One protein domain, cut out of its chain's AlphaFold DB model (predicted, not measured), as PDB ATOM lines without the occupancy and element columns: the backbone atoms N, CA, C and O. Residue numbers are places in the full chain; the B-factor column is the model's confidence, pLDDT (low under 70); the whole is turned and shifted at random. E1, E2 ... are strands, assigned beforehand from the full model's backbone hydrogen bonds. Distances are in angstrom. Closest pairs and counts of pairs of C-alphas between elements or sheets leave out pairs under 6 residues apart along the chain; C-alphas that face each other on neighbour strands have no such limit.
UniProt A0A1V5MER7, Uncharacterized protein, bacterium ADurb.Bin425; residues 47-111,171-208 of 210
ATOM      1  N   VAL A  47     -36.263 -43.675 -21.658       77.56
ATOM      2  CA  VAL A  47     -35.098 -44.001 -22.482       77.56
ATOM      3  C   VAL A  47     -34.140 -44.814 -21.657       77.56
ATOM      4  O   VAL A  47     -33.737 -44.383 -20.579       77.56
ATOM      5  N   GLU A  48     -33.749 -45.945 -22.212       77.38
ATOM      6  CA  GLU A  48     -32.642 -46.738 -21.724       77.38
ATOM      7  C   GLU A  48     -31.514 -46.686 -22.751       77.38
ATOM      8  O   GLU A  48     -31.729 -46.844 -23.958       77.38
ATOM      9  N   LEU A  49     -30.302 -46.426 -22.272       61.53
ATOM     10  CA  LEU A  49     -29.103 -46.524 -23.087       61.53
ATOM     11  C   LEU A  49     -28.617 -47.962 -23.041       61.53
ATOM     12  O   LEU A  49     -28.390 -48.510 -21.967       61.53
ATOM     13  N   SER A  50     -28.457 -48.570 -24.211       58.12
ATOM     14  CA  SER A  50     -27.811 -49.870 -24.306       58.12
ATOM     15  C   SER A  50     -26.337 -49.621 -24.589       58.12
ATOM     16  O   SER A  50     -25.982 -49.197 -25.691       58.12
ATOM     17  N   ASP A  51     -25.489 -49.858 -23.587       50.66
ATOM     18  CA  ASP A  51     -24.041 -49.824 -23.763       50.66
ATOM     19  C   ASP A  51     -23.656 -50.886 -24.794       50.66
ATOM     20  O   ASP A  51     -23.717 -52.090 -24.531       50.66
ATOM     21  N   LEU A  52     -23.231 -50.451 -25.982       43.25
ATOM     22  CA  LEU A  52     -22.570 -51.318 -26.954       43.25
ATOM     23  C   LEU A  52     -21.133 -51.597 -26.475       43.25
ATOM     24  O   LEU A  52     -20.144 -51.284 -27.136       43.25
ATOM     25  N   ALA A  53     -20.994 -52.161 -25.276       38.22
ATOM     26  CA  ALA A  53     -19.725 -52.691 -24.826       38.22
ATOM     27  C   ALA A  53     -19.395 -53.915 -25.695       38.22
ATOM     28  O   ALA A  53     -20.131 -54.901 -25.695       38.22
ATOM     29  N   SER A  54     -18.238 -53.872 -26.365       36.59
ATOM     30  CA  SER A  54     -17.539 -55.019 -26.983       36.59
ATOM     31  C   SER A  54     -17.738 -55.272 -28.489       36.59
ATOM     32  O   SER A  54     -17.742 -56.420 -28.922       36.59
ATOM     33  N   ALA A  55     -17.792 -54.231 -29.325       35.28
ATOM     34  CA  ALA A  55     -17.241 -54.359 -30.682       35.28
ATOM     35  C   ALA A  55     -15.731 -54.024 -30.635       35.28
ATOM     36  O   ALA A  55     -15.368 -53.015 -30.020       35.28
ATOM     37  N   PRO A  56     -14.827 -54.832 -31.225       31.59
ATOM     38  CA  PRO A  56     -13.402 -54.513 -31.242       31.59
ATOM     39  C   PRO A  56     -13.192 -53.228 -32.058       31.59
ATOM     40  O   PRO A  56     -13.486 -53.189 -33.249       31.59
ATOM     41  N   GLY A  57     -12.761 -52.156 -31.381       41.50
ATOM     42  CA  GLY A  57     -12.794 -50.763 -31.869       41.50
ATOM     43  C   GLY A  57     -13.682 -49.814 -31.042       41.50
ATOM     44  O   GLY A  57     -13.893 -48.675 -31.448       41.50
ATOM     45  N   GLY A  58     -14.203 -50.297 -29.906       33.22
ATOM     46  CA  GLY A  58     -15.241 -49.696 -29.064       33.22
ATOM     47  C   GLY A  58     -15.217 -48.176 -28.894       33.22
ATOM     48  O   GLY A  58     -14.310 -47.600 -28.292       33.22
ATOM     49  N   ALA A  59     -16.300 -47.545 -29.347       36.00
ATOM     50  CA  ALA A  59     -16.720 -46.236 -28.874       36.00
ATOM     51  C   ALA A  59     -17.221 -46.381 -27.429       36.00
ATOM     52  O   ALA A  59     -18.247 -47.005 -27.173       36.00
ATOM     53  N   GLY A  60     -16.459 -45.856 -26.471       42.09
ATOM     54  CA  GLY A  60     -16.849 -45.828 -25.063       42.09
ATOM     55  C   GLY A  60     -17.819 -44.685 -24.751       42.09
ATOM     56  O   GLY A  60     -17.579 -43.556 -25.184       42.09
ATOM     57  N   SER A  61     -18.876 -45.002 -23.993       49.56
ATOM     58  CA  SER A  61     -19.504 -44.247 -22.880       49.56
ATOM     59  C   SER A  61     -19.722 -42.720 -22.958       49.56
ATOM     60  O   SER A  61     -20.027 -42.101 -21.940       49.56
ATOM     61  N   ASN A  62     -19.585 -42.075 -24.119       54.78
ATOM     62  CA  ASN A  62     -19.576 -40.609 -24.236       54.78
ATOM     63  C   ASN A  62     -20.766 -40.007 -24.993       54.78
ATOM     64  O   ASN A  62     -20.868 -38.778 -25.051       54.78
ATOM     65  N   ASP A  63     -21.639 -40.825 -25.577       62.88
ATOM     66  CA  ASP A  63     -22.856 -40.321 -26.210       62.88
ATOM     67  C   ASP A  63     -23.827 -39.851 -25.119       62.88
ATOM     68  O   ASP A  63     -24.189 -40.601 -24.210       62.88
ATOM     69  N   LYS A  64     -24.248 -38.585 -25.194       76.69
ATOM     70  CA  LYS A  64     -25.283 -38.060 -24.299       76.69
ATOM     71  C   LYS A  64     -26.623 -38.197 -24.990       76.69
ATOM     72  O   LYS A  64     -26.915 -37.479 -25.947       76.69
ATOM     73  N   VAL A  65     -27.449 -39.094 -24.472       82.00
ATOM     74  CA  VAL A  65     -28.828 -39.246 -24.922       82.00
ATOM     75  C   VAL A  65     -29.756 -38.652 -23.878       82.00
ATOM     76  O   VAL A  65     -29.681 -38.972 -22.696       82.00
ATOM     77  N   SER A  66     -30.625 -37.751 -24.318       84.81
ATOM     78  CA  SER A  66     -31.597 -37.089 -23.454       84.81
ATOM     79  C   SER A  66     -32.962 -37.047 -24.122       84.81
ATOM     80  O   SER A  66     -33.081 -36.825 -25.326       84.81
ATOM     81  N   LEU A  67     -34.008 -37.255 -23.329       87.44
ATOM     82  CA  LEU A  67     -35.388 -37.187 -23.785       87.44
ATOM     83  C   LEU A  67     -36.047 -35.941 -23.228       87.44
ATOM     84  O   LEU A  67     -36.114 -35.746 -22.016       87.44
ATOM     85  N   THR A  68     -36.579 -35.124 -24.125       88.38
ATOM     86  CA  THR A  68     -37.339 -33.928 -23.774       88.38
ATOM     87  C   THR A  68     -38.757 -34.065 -24.301       88.38
ATOM     88  O   THR A  68     -38.963 -34.386 -25.469       88.38
ATOM     89  N   GLN A  69     -39.750 -33.796 -23.459       87.94
ATOM     90  CA  GLN A  69     -41.125 -33.631 -23.912       87.94
ATOM     91  C   GLN A  69     -41.319 -32.179 -24.354       87.94
ATOM     92  O   GLN A  69     -41.248 -31.272 -23.531       87.94
ATOM     93  N   LEU A  70     -41.542 -31.955 -25.649       86.81
ATOM     94  CA  LEU A  70     -41.713 -30.603 -26.198       86.81
ATOM     95  C   LEU A  70     -43.123 -30.063 -25.928       86.81
ATOM     96  O   LEU A  70     -43.310 -28.875 -25.687       86.81
ATOM     97  N   ARG A  71     -44.119 -30.950 -25.992       88.94
ATOM     98  CA  ARG A  71     -45.539 -30.695 -25.703       88.94
ATOM     99  C   ARG A  71     -46.245 -32.038 -25.445       88.94
ATOM    100  O   ARG A  71     -45.628 -33.086 -25.664       88.94
ATOM    101  N   PRO A  72     -47.511 -32.063 -24.984       85.56
ATOM    102  CA  PRO A  72     -48.238 -33.315 -24.794       85.56
ATOM    103  C   PRO A  72     -48.154 -34.216 -26.034       85.56
ATOM    104  O   PRO A  72     -48.353 -33.751 -27.155       85.56
ATOM    105  N   SER A  73     -47.794 -35.484 -25.822       84.94
ATOM    106  CA  SER A  73     -47.606 -36.502 -26.870       84.94
ATOM    107  C   SER A  73     -46.521 -36.230 -27.924       84.94
ATOM    108  O   SER A  73     -46.425 -37.005 -28.867       84.94
ATOM    109  N   VAL A  74     -45.680 -35.197 -27.780       89.06
ATOM    110  CA  VAL A  74     -44.547 -34.942 -28.688       89.06
ATOM    111  C   VAL A  74     -43.240 -34.924 -27.910       89.06
ATOM    112  O   VAL A  74     -43.018 -34.067 -27.047       89.06
ATOM    113  N   TYR A  75     -42.359 -35.856 -28.250       89.62
ATOM    114  CA  TYR A  75     -41.086 -36.071 -27.580       89.62
ATOM    115  C   TYR A  75     -39.934 -35.922 -28.564       89.62
ATOM    116  O   TYR A  75     -40.051 -36.271 -29.737       89.62
ATOM    117  N   GLN A  76     -38.808 -35.425 -28.072       92.19
ATOM    118  CA  GLN A  76     -37.561 -35.360 -28.807       92.19
ATOM    119  C   GLN A  76     -36.482 -36.122 -28.045       92.19
ATOM    120  O   GLN A  76     -36.150 -35.769 -26.912       92.19
ATOM    121  N   LEU A  77     -35.923 -37.140 -28.690       91.25
ATOM    122  CA  LEU A  77     -34.694 -37.791 -28.275       91.25
ATOM    123  C   LEU A  77     -33.521 -37.031 -28.891       91.25
ATOM    124  O   LEU A  77     -33.324 -37.066 -30.106       91.25
ATOM    125  N   LYS A  78     -32.759 -36.318 -28.065       90.62
ATOM    126  CA  LYS A  78     -31.516 -35.673 -28.485       90.62
ATOM    127  C   LYS A  78     -30.351 -36.618 -28.223       90.62
ATOM    128  O   LYS A  78     -30.190 -37.091 -27.101       90.62
ATOM    129  N   ILE A  79     -29.556 -36.853 -29.256       87.44
ATOM    130  CA  ILE A  79     -28.350 -37.673 -29.255       87.44
ATOM    131  C   ILE A  79     -27.202 -36.722 -29.586       87.44
ATOM    132  O   ILE A  79     -27.090 -36.246 -30.715       87.44
ATOM    133  N   GLU A  80     -26.399 -36.381 -28.584       84.50
ATOM    134  CA  GLU A  80     -25.192 -35.571 -28.760       84.50
ATOM    135  C   GLU A  80     -23.991 -36.498 -28.880       84.50
ATOM    136  O   GLU A  80     -23.710 -37.290 -27.976       84.50
ATOM    137  N   HIS A  81     -23.300 -36.395 -30.011       70.12
ATOM    138  CA  HIS A  81     -22.232 -37.318 -30.346       70.12
ATOM    139  C   HIS A  81     -20.867 -36.897 -29.822       70.12
ATOM    140  O   HIS A  81     -20.527 -35.711 -29.817       70.12
ATOM    141  N   ARG A  82     -20.018 -37.892 -29.530       59.03
ATOM    142  CA  ARG A  82     -18.559 -37.692 -29.483       59.03
ATOM    143  C   ARG A  82     -17.736 -38.568 -30.439       59.03
ATOM    144  O   ARG A  82     -16.649 -38.098 -30.775       59.03
ATOM    145  N   ARG A  83     -18.200 -39.757 -30.877       64.19
ATOM    146  CA  ARG A  83     -17.694 -40.605 -32.006       64.19
ATOM    147  C   ARG A  83     -18.295 -42.026 -31.958       64.19
ATOM    148  O   ARG A  83     -18.296 -42.620 -30.887       64.19
ATOM    149  N   GLY A  84     -18.684 -42.608 -33.102       65.62
ATOM    150  CA  GLY A  84     -18.936 -44.048 -33.265       65.62
ATOM    151  C   GLY A  84     -20.384 -44.524 -33.478       65.62
ATOM    152  O   GLY A  84     -21.241 -43.818 -34.010       65.62
ATOM    153  N   ILE A  85     -20.598 -45.795 -33.126       79.06
ATOM    154  CA  ILE A  85     -21.852 -46.556 -33.236       79.06
ATOM    155  C   ILE A  85     -22.568 -46.471 -31.888       79.06
ATOM    156  O   ILE A  85     -21.928 -46.694 -30.861       79.06
ATOM    157  N   GLY A  86     -23.874 -46.211 -31.882       80.06
ATOM    158  CA  GLY A  86     -24.649 -46.147 -30.643       80.06
ATOM    159  C   GLY A  86     -26.031 -46.775 -30.764       80.06
ATOM    160  O   GLY A  86     -26.520 -47.044 -31.866       80.06
ATOM    161  N   SER A  87     -26.648 -47.038 -29.610       85.56
ATOM    162  CA  SER A  87     -28.021 -47.525 -29.541       85.56
ATOM    163  C   SER A  87     -28.764 -47.031 -28.301       85.56
ATOM    164  O   SER A  87     -28.177 -46.856 -27.236       85.56
ATOM    165  N   ALA A  88     -30.068 -46.826 -28.443       85.81
ATOM    166  CA  ALA A  88     -30.976 -46.457 -27.368       85.81
ATOM    167  C   ALA A  88     -32.302 -47.198 -27.538       85.81
ATOM    168  O   ALA A  88     -32.752 -47.443 -28.659       85.81
ATOM    169  N   THR A  89     -32.951 -47.515 -26.426       87.19
ATOM    170  CA  THR A  89     -34.294 -48.091 -26.410       87.19
ATOM    171  C   THR A  89     -35.261 -47.071 -25.831       87.19
ATOM    172  O   THR A  89     -35.050 -46.551 -24.737       87.19
ATOM    173  N   LEU A  90     -36.317 -46.761 -26.580       86.31
ATOM    174  CA  LEU A  90     -37.435 -45.950 -26.115       86.31
ATOM    175  C   LEU A  90     -38.562 -46.865 -25.661       86.31
ATOM    176  O   LEU A  90     -39.162 -47.533 -26.501       86.31
ATOM    177  N   THR A  91     -38.885 -46.854 -24.373       85.62
ATOM    178  CA  THR A  91     -40.094 -47.505 -23.856       85.62
ATOM    179  C   THR A  91     -41.247 -46.524 -23.962       85.62
ATOM    180  O   THR A  91     -41.176 -45.394 -23.464       85.62
ATOM    181  N   LEU A  92     -42.296 -46.930 -24.666       82.19
ATOM    182  CA  LEU A  92     -43.441 -46.090 -24.974       82.19
ATOM    183  C   LEU A  92     -44.604 -46.389 -24.024       82.19
ATOM    184  O   LEU A  92     -44.789 -47.539 -23.630       82.19
ATOM    185  N   PRO A  93     -45.425 -45.378 -23.686       74.19
ATOM    186  CA  PRO A  93     -46.605 -45.598 -22.866       74.19
ATOM    187  C   PRO A  93     -47.634 -46.489 -23.576       74.19
ATOM    188  O   PRO A  93     -47.640 -46.645 -24.807       74.19
ATOM    189  N   GLU A  94     -48.572 -47.014 -22.795       69.31
ATOM    190  CA  GLU A  94     -49.778 -47.638 -23.333       69.31
ATOM    191  C   GLU A  94     -50.502 -46.643 -24.267       69.31
ATOM    192  O   GLU A  94     -50.654 -45.463 -23.944       69.31
ATOM    193  N   ASN A  95     -50.948 -47.099 -25.444       66.88
ATOM    194  CA  ASN A  95     -51.576 -46.267 -26.488       66.88
ATOM    195  C   ASN A  95     -50.651 -45.233 -27.173       66.88
ATOM    196  O   ASN A  95     -51.099 -44.172 -27.618       66.88
ATOM    197  N   HIS A  96     -49.365 -45.547 -27.325       70.06
ATOM    198  CA  HIS A  96     -48.370 -44.713 -28.015       70.06
ATOM    199  C   HIS A  96     -48.610 -44.483 -29.517       70.06
ATOM    200  O   HIS A  96     -47.866 -43.722 -30.130       70.06
ATOM    201  N   SER A  97     -49.657 -45.055 -30.118       67.19
ATOM    202  CA  SER A  97     -50.035 -44.808 -31.521       67.19
ATOM    203  C   SER A  97     -50.301 -43.327 -31.838       67.19
ATOM    204  O   SER A  97     -50.293 -42.927 -33.001       67.19
ATOM    205  N   LYS A  98     -50.508 -42.495 -30.808       75.12
ATOM    206  CA  LYS A  98     -50.687 -41.036 -30.911       75.12
ATOM    207  C   LYS A  98     -49.438 -40.226 -30.546       75.12
ATOM    208  O   LYS A  98     -49.503 -38.997 -30.535       75.12
ATOM    209  N   VAL A  99     -48.336 -40.885 -30.198       84.88
ATOM    210  CA  VAL A  99     -47.100 -40.222 -29.780       84.88
ATOM    211  C   VAL A  99     -46.260 -39.883 -31.005       84.88
ATOM    212  O   VAL A  99     -46.018 -40.713 -31.875       84.88
ATOM    213  N   GLU A 100     -45.793 -38.644 -31.064       89.88
ATOM    214  CA  GLU A 100     -44.839 -38.175 -32.053       89.88
ATOM    215  C   GLU A 100     -43.437 -38.165 -31.439       89.88
ATOM    216  O   GLU A 100     -43.219 -37.565 -30.384       89.88
ATOM    217  N   ILE A 101     -42.485 -38.818 -32.108       91.44
ATOM    218  CA  ILE A 101     -41.099 -38.907 -31.650       91.44
ATOM    219  C   ILE A 101     -40.182 -38.314 -32.710       91.44
ATOM    220  O   ILE A 101     -40.195 -38.713 -33.876       91.44
ATOM    221  N   TRP A 102     -39.367 -37.370 -32.266       94.06
ATOM    222  CA  TRP A 102     -38.322 -36.724 -33.036       94.06
ATOM    223  C   TRP A 102     -36.960 -37.206 -32.556       94.06
ATOM    224  O   TRP A 102     -36.688 -37.204 -31.360       94.06
ATOM    225  N   LEU A 103     -36.093 -37.591 -33.480       93.31
ATOM    226  CA  LEU A 103     -34.692 -37.878 -33.210       93.31
ATOM    227  C   LEU A 103     -33.878 -36.676 -33.666       93.31
ATOM    228  O   LEU A 103     -33.999 -36.249 -34.815       93.31
ATOM    229  N   ARG A 104     -33.071 -36.124 -32.764       92.38
ATOM    230  CA  ARG A 104     -32.131 -35.045 -33.061       92.38
ATOM    231  C   ARG A 104     -30.719 -35.548 -32.840       92.38
ATOM    232  O   ARG A 104     -30.311 -35.747 -31.702       92.38
ATOM    233  N   PHE A 105     -29.989 -35.701 -33.928       89.81
ATOM    234  CA  PHE A 105     -28.589 -36.086 -33.946       89.81
ATOM    235  C   PHE A 105     -27.745 -34.814 -34.021       89.81
ATOM    236  O   PHE A 105     -27.626 -34.209 -35.087       89.81
ATOM    237  N   ALA A 106     -27.236 -34.373 -32.872       89.00
ATOM    238  CA  ALA A 106     -26.516 -33.115 -32.745       89.00
ATOM    239  C   ALA A 106     -25.032 -33.277 -33.086       89.00
ATOM    240  O   ALA A 106     -24.379 -34.196 -32.589       89.00
ATOM    241  N   ASP A 107     -24.519 -32.375 -33.926       82.69
ATOM    242  CA  ASP A 107     -23.135 -32.358 -34.433       82.69
ATOM    243  C   ASP A 107     -22.695 -33.580 -35.273       82.69
ATOM    244  O   ASP A 107     -21.502 -33.712 -35.590       82.69
ATOM    245  N   PHE A 108     -23.645 -34.426 -35.690       83.69
ATOM    246  CA  PHE A 108     -23.397 -35.572 -36.571       83.69
ATOM    247  C   PHE A 108     -22.949 -35.112 -37.958       83.69
ATOM    248  O   PHE A 108     -23.549 -34.223 -38.573       83.69
ATOM    249  N   ALA A 109     -21.910 -35.754 -38.491       79.00
ATOM    250  CA  ALA A 109     -21.511 -35.520 -39.870       79.00
ATOM    251  C   ALA A 109     -22.510 -36.176 -40.827       79.00
ATOM    252  O   ALA A 109     -22.882 -35.575 -41.832       79.00
ATOM    253  N   SER A 110     -22.966 -37.389 -40.525       81.25
ATOM    254  CA  SER A 110     -23.907 -38.143 -41.355       81.25
ATOM    255  C   SER A 110     -24.675 -39.181 -40.534       81.25
ATOM    256  O   SER A 110     -24.290 -39.513 -39.422       81.25
ATOM    257  N   LEU A 111     -25.766 -39.718 -41.085       83.44
ATOM    258  CA  LEU A 111     -26.335 -40.981 -40.605       83.44
ATOM    259  C   LEU A 111     -26.132 -42.003 -41.712       83.44
ATOM    260  O   LEU A 111     -26.920 -42.020 -42.650       83.44
ATOM    261  N   TRP A 171     -39.467 -38.458 -42.773       89.06
ATOM    262  CA  TRP A 171     -39.085 -37.051 -42.738       89.06
ATOM    263  C   TRP A 171     -37.671 -36.955 -42.185       89.06
ATOM    264  O   TRP A 171     -37.403 -37.454 -41.089       89.06
ATOM    265  N   LEU A 172     -36.801 -36.314 -42.958       87.81
ATOM    266  CA  LEU A 172     -35.411 -36.072 -42.619       87.81
ATOM    267  C   LEU A 172     -35.054 -34.638 -43.000       87.81
ATOM    268  O   LEU A 172     -35.325 -34.220 -44.127       87.81
ATOM    269  N   ALA A 173     -34.447 -33.901 -42.076       88.38
ATOM    270  CA  ALA A 173     -33.970 -32.548 -42.324       88.38
ATOM    271  C   ALA A 173     -32.609 -32.303 -41.679       88.38
ATOM    272  O   ALA A 173     -32.194 -33.011 -40.761       88.38
ATOM    273  N   PHE A 174     -31.944 -31.261 -42.166       88.06
ATOM    274  CA  PHE A 174     -30.687 -30.759 -41.635       88.06
ATOM    275  C   PHE A 174     -30.923 -29.344 -41.108       88.06
ATOM    276  O   PHE A 174     -31.244 -28.446 -41.885       88.06
ATOM    277  N   GLU A 175     -30.770 -29.142 -39.803       88.25
ATOM    278  CA  GLU A 175     -30.993 -27.852 -39.142       88.25
ATOM    279  C   GLU A 175     -29.788 -27.508 -38.272       88.25
ATOM    280  O   GLU A 175     -29.462 -28.245 -37.354       88.25
ATOM    281  N   ASN A 176     -29.119 -26.378 -38.523       85.31
ATOM    282  CA  ASN A 176     -28.010 -25.895 -37.683       85.31
ATOM    283  C   ASN A 176     -26.896 -26.932 -37.410       85.31
ATOM    284  O   ASN A 176     -26.317 -26.927 -36.330       85.31
ATOM    285  N   LYS A 177     -26.562 -27.769 -38.406       84.06
ATOM    286  CA  LYS A 177     -25.632 -28.924 -38.324       84.06
ATOM    287  C   LYS A 177     -26.184 -30.164 -37.610       84.06
ATOM    288  O   LYS A 177     -25.510 -31.188 -37.619       84.06
ATOM    289  N   ASP A 178     -27.398 -30.106 -37.079       89.25
ATOM    290  CA  ASP A 178     -28.104 -31.267 -36.552       89.25
ATOM    291  C   ASP A 178     -28.835 -31.999 -37.680       89.25
ATOM    292  O   ASP A 178     -29.303 -31.394 -38.651       89.25
ATOM    293  N   ILE A 179     -28.983 -33.311 -37.519       89.69
ATOM    294  CA  ILE A 179     -29.849 -34.133 -38.362       89.69
ATOM    295  C   ILE A 179     -31.112 -34.440 -37.567       89.69
ATOM    296  O   ILE A 179     -31.057 -34.979 -36.460       89.69
ATOM    297  N   LEU A 180     -32.263 -34.090 -38.130       92.19
ATOM    298  CA  LEU A 180     -33.568 -34.325 -37.532       92.19
ATOM    299  C   LEU A 180     -34.293 -35.424 -38.296       92.19
ATOM    300  O   LEU A 180     -34.435 -35.348 -39.516       92.19
ATOM    301  N   VAL A 181     -34.788 -36.424 -37.572       92.50
ATOM    302  CA  VAL A 181     -35.548 -37.541 -38.141       92.50
ATOM    303  C   VAL A 181     -36.841 -37.721 -37.362       92.50
ATOM    304  O   VAL A 181     -36.822 -37.886 -36.144       92.50
ATOM    305  N   LYS A 182     -37.978 -37.725 -38.056       93.12
ATOM    306  CA  LYS A 182     -39.253 -38.101 -37.435       93.12
ATOM    307  C   LYS A 182     -39.385 -39.618 -37.437       93.12
ATOM    308  O   LYS A 182     -39.322 -40.222 -38.508       93.12
ATOM    309  N   VAL A 183     -39.630 -40.223 -36.275       91.69
ATOM    310  CA  VAL A 183     -39.941 -41.655 -36.198       91.69
ATOM    311  C   VAL A 183     -41.276 -41.898 -36.913       91.69
ATOM    312  O   VAL A 183     -42.289 -41.296 -36.542       91.69
ATOM    313  N   PRO A 184     -41.311 -42.739 -37.958       91.56
ATOM    314  CA  PRO A 184     -42.542 -43.001 -38.687       91.56
ATOM    315  C   PRO A 184     -43.572 -43.723 -37.814       91.56
ATOM    316  O   PRO A 184     -43.228 -44.657 -37.097       91.56
ATOM    317  N   ALA A 185     -44.854 -43.372 -37.958       88.25
ATOM    318  CA  ALA A 185     -45.945 -44.017 -37.218       88.25
ATOM    319  C   ALA A 185     -45.998 -45.540 -37.430       88.25
ATOM    320  O   ALA A 185     -46.353 -46.271 -36.517       88.25
ATOM    321  N   LEU A 186     -45.577 -46.015 -38.608       88.31
ATOM    322  CA  LEU A 186     -45.496 -47.443 -38.918       88.31
ATOM    323  C   LEU A 186     -44.498 -48.187 -38.009       88.31
ATOM    324  O   LEU A 186     -44.702 -49.345 -37.684       88.31
ATOM    325  N   ILE A 187     -43.426 -47.522 -37.565       89.19
ATOM    326  CA  ILE A 187     -42.470 -48.100 -36.605       89.19
ATOM    327  C   ILE A 187     -43.079 -48.174 -35.201       89.19
ATOM    328  O   ILE A 187     -42.717 -49.042 -34.419       89.19
ATOM    329  N   LEU A 188     -44.034 -47.297 -34.898       86.94
ATOM    330  CA  LEU A 188     -44.764 -47.258 -33.632       86.94
ATOM    331  C   LEU A 188     -46.007 -48.166 -33.640       86.94
ATOM    332  O   LEU A 188     -46.819 -48.094 -32.724       86.94
ATOM    333  N   GLU A 189     -46.208 -48.968 -34.687       83.44
ATOM    334  CA  GLU A 189     -47.360 -49.860 -34.797       83.44
ATOM    335  C   GLU A 189     -47.253 -50.984 -33.755       83.44
ATOM    336  O   GLU A 189     -46.220 -51.652 -33.642       83.44
ATOM    337  N   GLN A 190     -48.325 -51.181 -32.987       75.94
ATOM    338  CA  GLN A 190     -48.426 -52.271 -32.020       75.94
ATOM    339  C   GLN A 190     -48.604 -53.606 -32.741       75.94
ATOM    340  O   GLN A 190     -49.270 -53.681 -33.771       75.94
ATOM    341  N   ALA A 191     -48.042 -54.672 -32.173       66.38
ATOM    342  CA  ALA A 191     -48.428 -56.014 -32.571       66.38
ATOM    343  C   ALA A 191     -49.861 -56.288 -32.086       66.38
ATOM    344  O   ALA A 191     -50.206 -55.943 -30.958       66.38
ATOM    345  N   ASP A 192     -50.677 -56.965 -32.897       59.97
ATOM    346  CA  ASP A 192     -52.063 -57.336 -32.549       59.97
ATOM    347  C   ASP A 192     -52.167 -58.266 -31.318       59.97
ATOM    348  O   ASP A 192     -53.257 -58.578 -30.832       59.97
ATOM    349  N   SER A 193     -51.033 -58.737 -30.792       54.84
ATOM    350  CA  SER A 193     -50.989 -59.630 -29.642       54.84
ATOM    351  C   SER A 193     -51.054 -58.851 -28.323       54.84
ATOM    352  O   SER A 193     -50.255 -57.954 -28.059       54.84
ATOM    353  N   LYS A 194     -51.970 -59.260 -27.436       48.62
ATOM    354  CA  LYS A 194     -52.132 -58.741 -26.061       48.62
ATOM    355  C   LYS A 194     -50.881 -58.888 -25.164       48.62
ATOM    356  O   LYS A 194     -50.941 -58.475 -24.006       48.62
ATOM    357  N   ALA A 195     -49.806 -59.508 -25.655       48.47
ATOM    358  CA  ALA A 195     -48.594 -59.805 -24.895       48.47
ATOM    359  C   ALA A 195     -47.613 -58.620 -24.808       48.47
ATOM    360  O   ALA A 195     -46.869 -58.540 -23.835       48.47
ATOM    361  N   ASP A 196     -47.671 -57.654 -25.729       51.09
ATOM    362  CA  ASP A 196     -46.743 -56.513 -25.748       51.09
ATOM    363  C   ASP A 196     -47.397 -55.270 -25.124       51.09
ATOM    364  O   ASP A 196     -47.777 -54.318 -25.809       51.09
ATOM    365  N   ARG A 197     -47.585 -55.286 -23.795       52.84
ATOM    366  CA  ARG A 197     -48.115 -54.122 -23.051       52.84
ATOM    367  C   ARG A 197     -47.149 -52.933 -23.040       52.84
ATOM    368  O   ARG A 197     -47.592 -51.793 -22.940       52.84
ATOM    369  N   GLU A 198     -45.859 -53.189 -23.227       58.38
ATOM    370  CA  GLU A 198     -44.828 -52.167 -23.376       58.38
ATOM    371  C   GLU A 198     -44.250 -52.239 -24.788       58.38
ATOM    372  O   GLU A 198     -43.471 -53.132 -25.123       58.38
ATOM    373  N   ALA A 199     -44.635 -51.296 -25.646       74.06
ATOM    374  CA  ALA A 199     -43.962 -51.167 -26.928       74.06
ATOM    375  C   ALA A 199     -42.630 -50.460 -26.720       74.06
ATOM    376  O   ALA A 199     -42.571 -49.367 -26.153       74.06
ATOM    377  N   SER A 200     -41.572 -51.074 -27.229       83.44
ATOM    378  CA  SER A 200     -40.256 -50.463 -27.287       83.44
ATOM    379  C   SER A 200     -39.866 -50.171 -28.730       83.44
ATOM    380  O   SER A 200     -40.183 -50.927 -29.652       83.44
ATOM    381  N   VAL A 201     -39.169 -49.056 -28.925       88.81
ATOM    382  CA  VAL A 201     -38.496 -48.733 -30.183       88.81
ATOM    383  C   VAL A 201     -37.006 -48.732 -29.918       88.81
ATOM    384  O   VAL A 201     -36.500 -47.892 -29.175       88.81
ATOM    385  N   LYS A 202     -36.298 -49.667 -30.543       90.69
ATOM    386  CA  LYS A 202     -34.837 -49.697 -30.538       90.69
ATOM    387  C   LYS A 202     -34.329 -48.806 -31.657       90.69
ATOM    388  O   LYS A 202     -34.777 -48.907 -32.800       90.69
ATOM    389  N   ILE A 203     -33.398 -47.936 -31.320       90.69
ATOM    390  CA  ILE A 203     -32.778 -46.971 -32.212       90.69
ATOM    391  C   ILE A 203     -31.298 -47.299 -32.215       90.69
ATOM    392  O   ILE A 203     -30.680 -47.290 -31.157       90.69
ATOM    393  N   SER A 204     -30.736 -47.554 -33.387       89.62
ATOM    394  CA  SER A 204     -29.297 -47.740 -33.563       89.62
ATOM    395  C   SER A 204     -28.803 -46.785 -34.632       89.62
ATOM    396  O   SER A 204     -29.504 -46.543 -35.613       89.62
ATOM    397  N   TRP A 205     -27.614 -46.227 -34.452       87.81
ATOM    398  CA  TRP A 205     -27.043 -45.266 -35.389       87.81
ATOM    399  C   TRP A 205     -25.556 -45.499 -35.600       87.81
ATOM    400  O   TRP A 205     -24.850 -46.011 -34.730       87.81
ATOM    401  N   ILE A 206     -25.085 -45.054 -36.760       84.94
ATOM    402  CA  ILE A 206     -23.672 -44.929 -37.096       84.94
ATOM    403  C   ILE A 206     -23.465 -43.530 -37.673       84.94
ATOM    404  O   ILE A 206     -24.037 -43.210 -38.721       84.94
ATOM    405  N   ASP A 207     -22.644 -42.716 -37.004       79.69
ATOM    406  CA  ASP A 207     -22.074 -41.513 -37.615       79.69
ATOM    407  C   ASP A 207     -20.831 -41.932 -38.399       79.69
ATOM    408  O   ASP A 207     -19.848 -42.397 -37.812       79.69
ATOM    409  N   ALA A 208     -20.861 -41.817 -39.727       67.81
ATOM    410  CA  ALA A 208     -19.630 -42.004 -40.476       67.81
ATOM    411  C   ALA A 208     -18.756 -40.759 -40.339       67.81
ATOM    412  O   ALA A 208     -19.176 -39.637 -40.629       67.81
TER     413      ALA A 208
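This is residues 47 to 111 and 171 to 208 of the 210 residues of an uncharacterized protein of bacterium ADurb.Bin425 (UniProt A0A1V5MER7). Two sheets lie face to face as a sandwich: a twisted sheet of five strands, E2, E3, E5, E7 and E6, and a smaller sheet of three, E1, E4 and E8. They are only partly face to face, with E6 and E7 reaching beyond the smaller sheet, while residues 50 to 63 and 183 to 199 make long loops between the sheets. The printed part has 103 residues, with no named helix and eight named strands, E1 to E8 in order along the chain; it is all strand in class, though under half of the residues, 49, are in named elements. The larger sheet, order E2, E3, E5, E7, E6, is mixed; the smaller, order E1, E4, E8, is antiparallel. The whole is compact, with a radius of gyration of the C-alphas of 14.4 A and spans of 41 by 33 by 19 A.

E1, residues 47 to 49, is an edge strand, antiparallel to E4, residues 85 to 91, with N 48 and O 89 2.9 A apart. E2, residues 64 to 71, and E3, residues 74 to 80, form a hairpin, with N 66 and O 78 2.9 A apart. The closest C-alphas of E1 and E2, those of Val 47 and Leu 67, are 6.9 A apart. E3 is parallel to E5, residues 100 to 106, at 18 degrees, with N 77 and O 102 2.8 A apart. E3 and E4 are near each other, with 5 pairs of C-alphas within 10 A. E6, residues 171 to 175, and E7, residues 178 to 182, form a hairpin, with N 180 and O 173 2.8 A apart. E7 is antiparallel to E5, with N 103 and O 181 2.8 A apart. E8, residues 200 to 206, is antiparallel to E4 at 165 degrees, with N 88 and O 203 2.8 A apart. The strands of one sheet stand at 26 degrees to those of the other.

E1 begins at C-alpha 47, (-35.098, -44.001, -22.482). E2 is 21.6 A long, E3 19.4 A, E4 20.5 A and E5 19.0 A. E6 begins after the cut at C-alpha 171, (-39.085, -37.051, -42.738). E8, 20.0 A long, ends at C-alpha 206, (-23.672, -44.929, -37.096).

The two C-alphas farthest apart, those of Asn 176 and Lys 194, are 42.4 A apart. Residues 112 to 170 are not printed, and C-alphas 111 and 171 are 13.5 A apart across the cut. The links E1 to E2 and E7 to E8 are long. The mean pLDDT of the printed part is 76.1; 30 residues are under 70, among them residues 49 to 63 and 191 to 198.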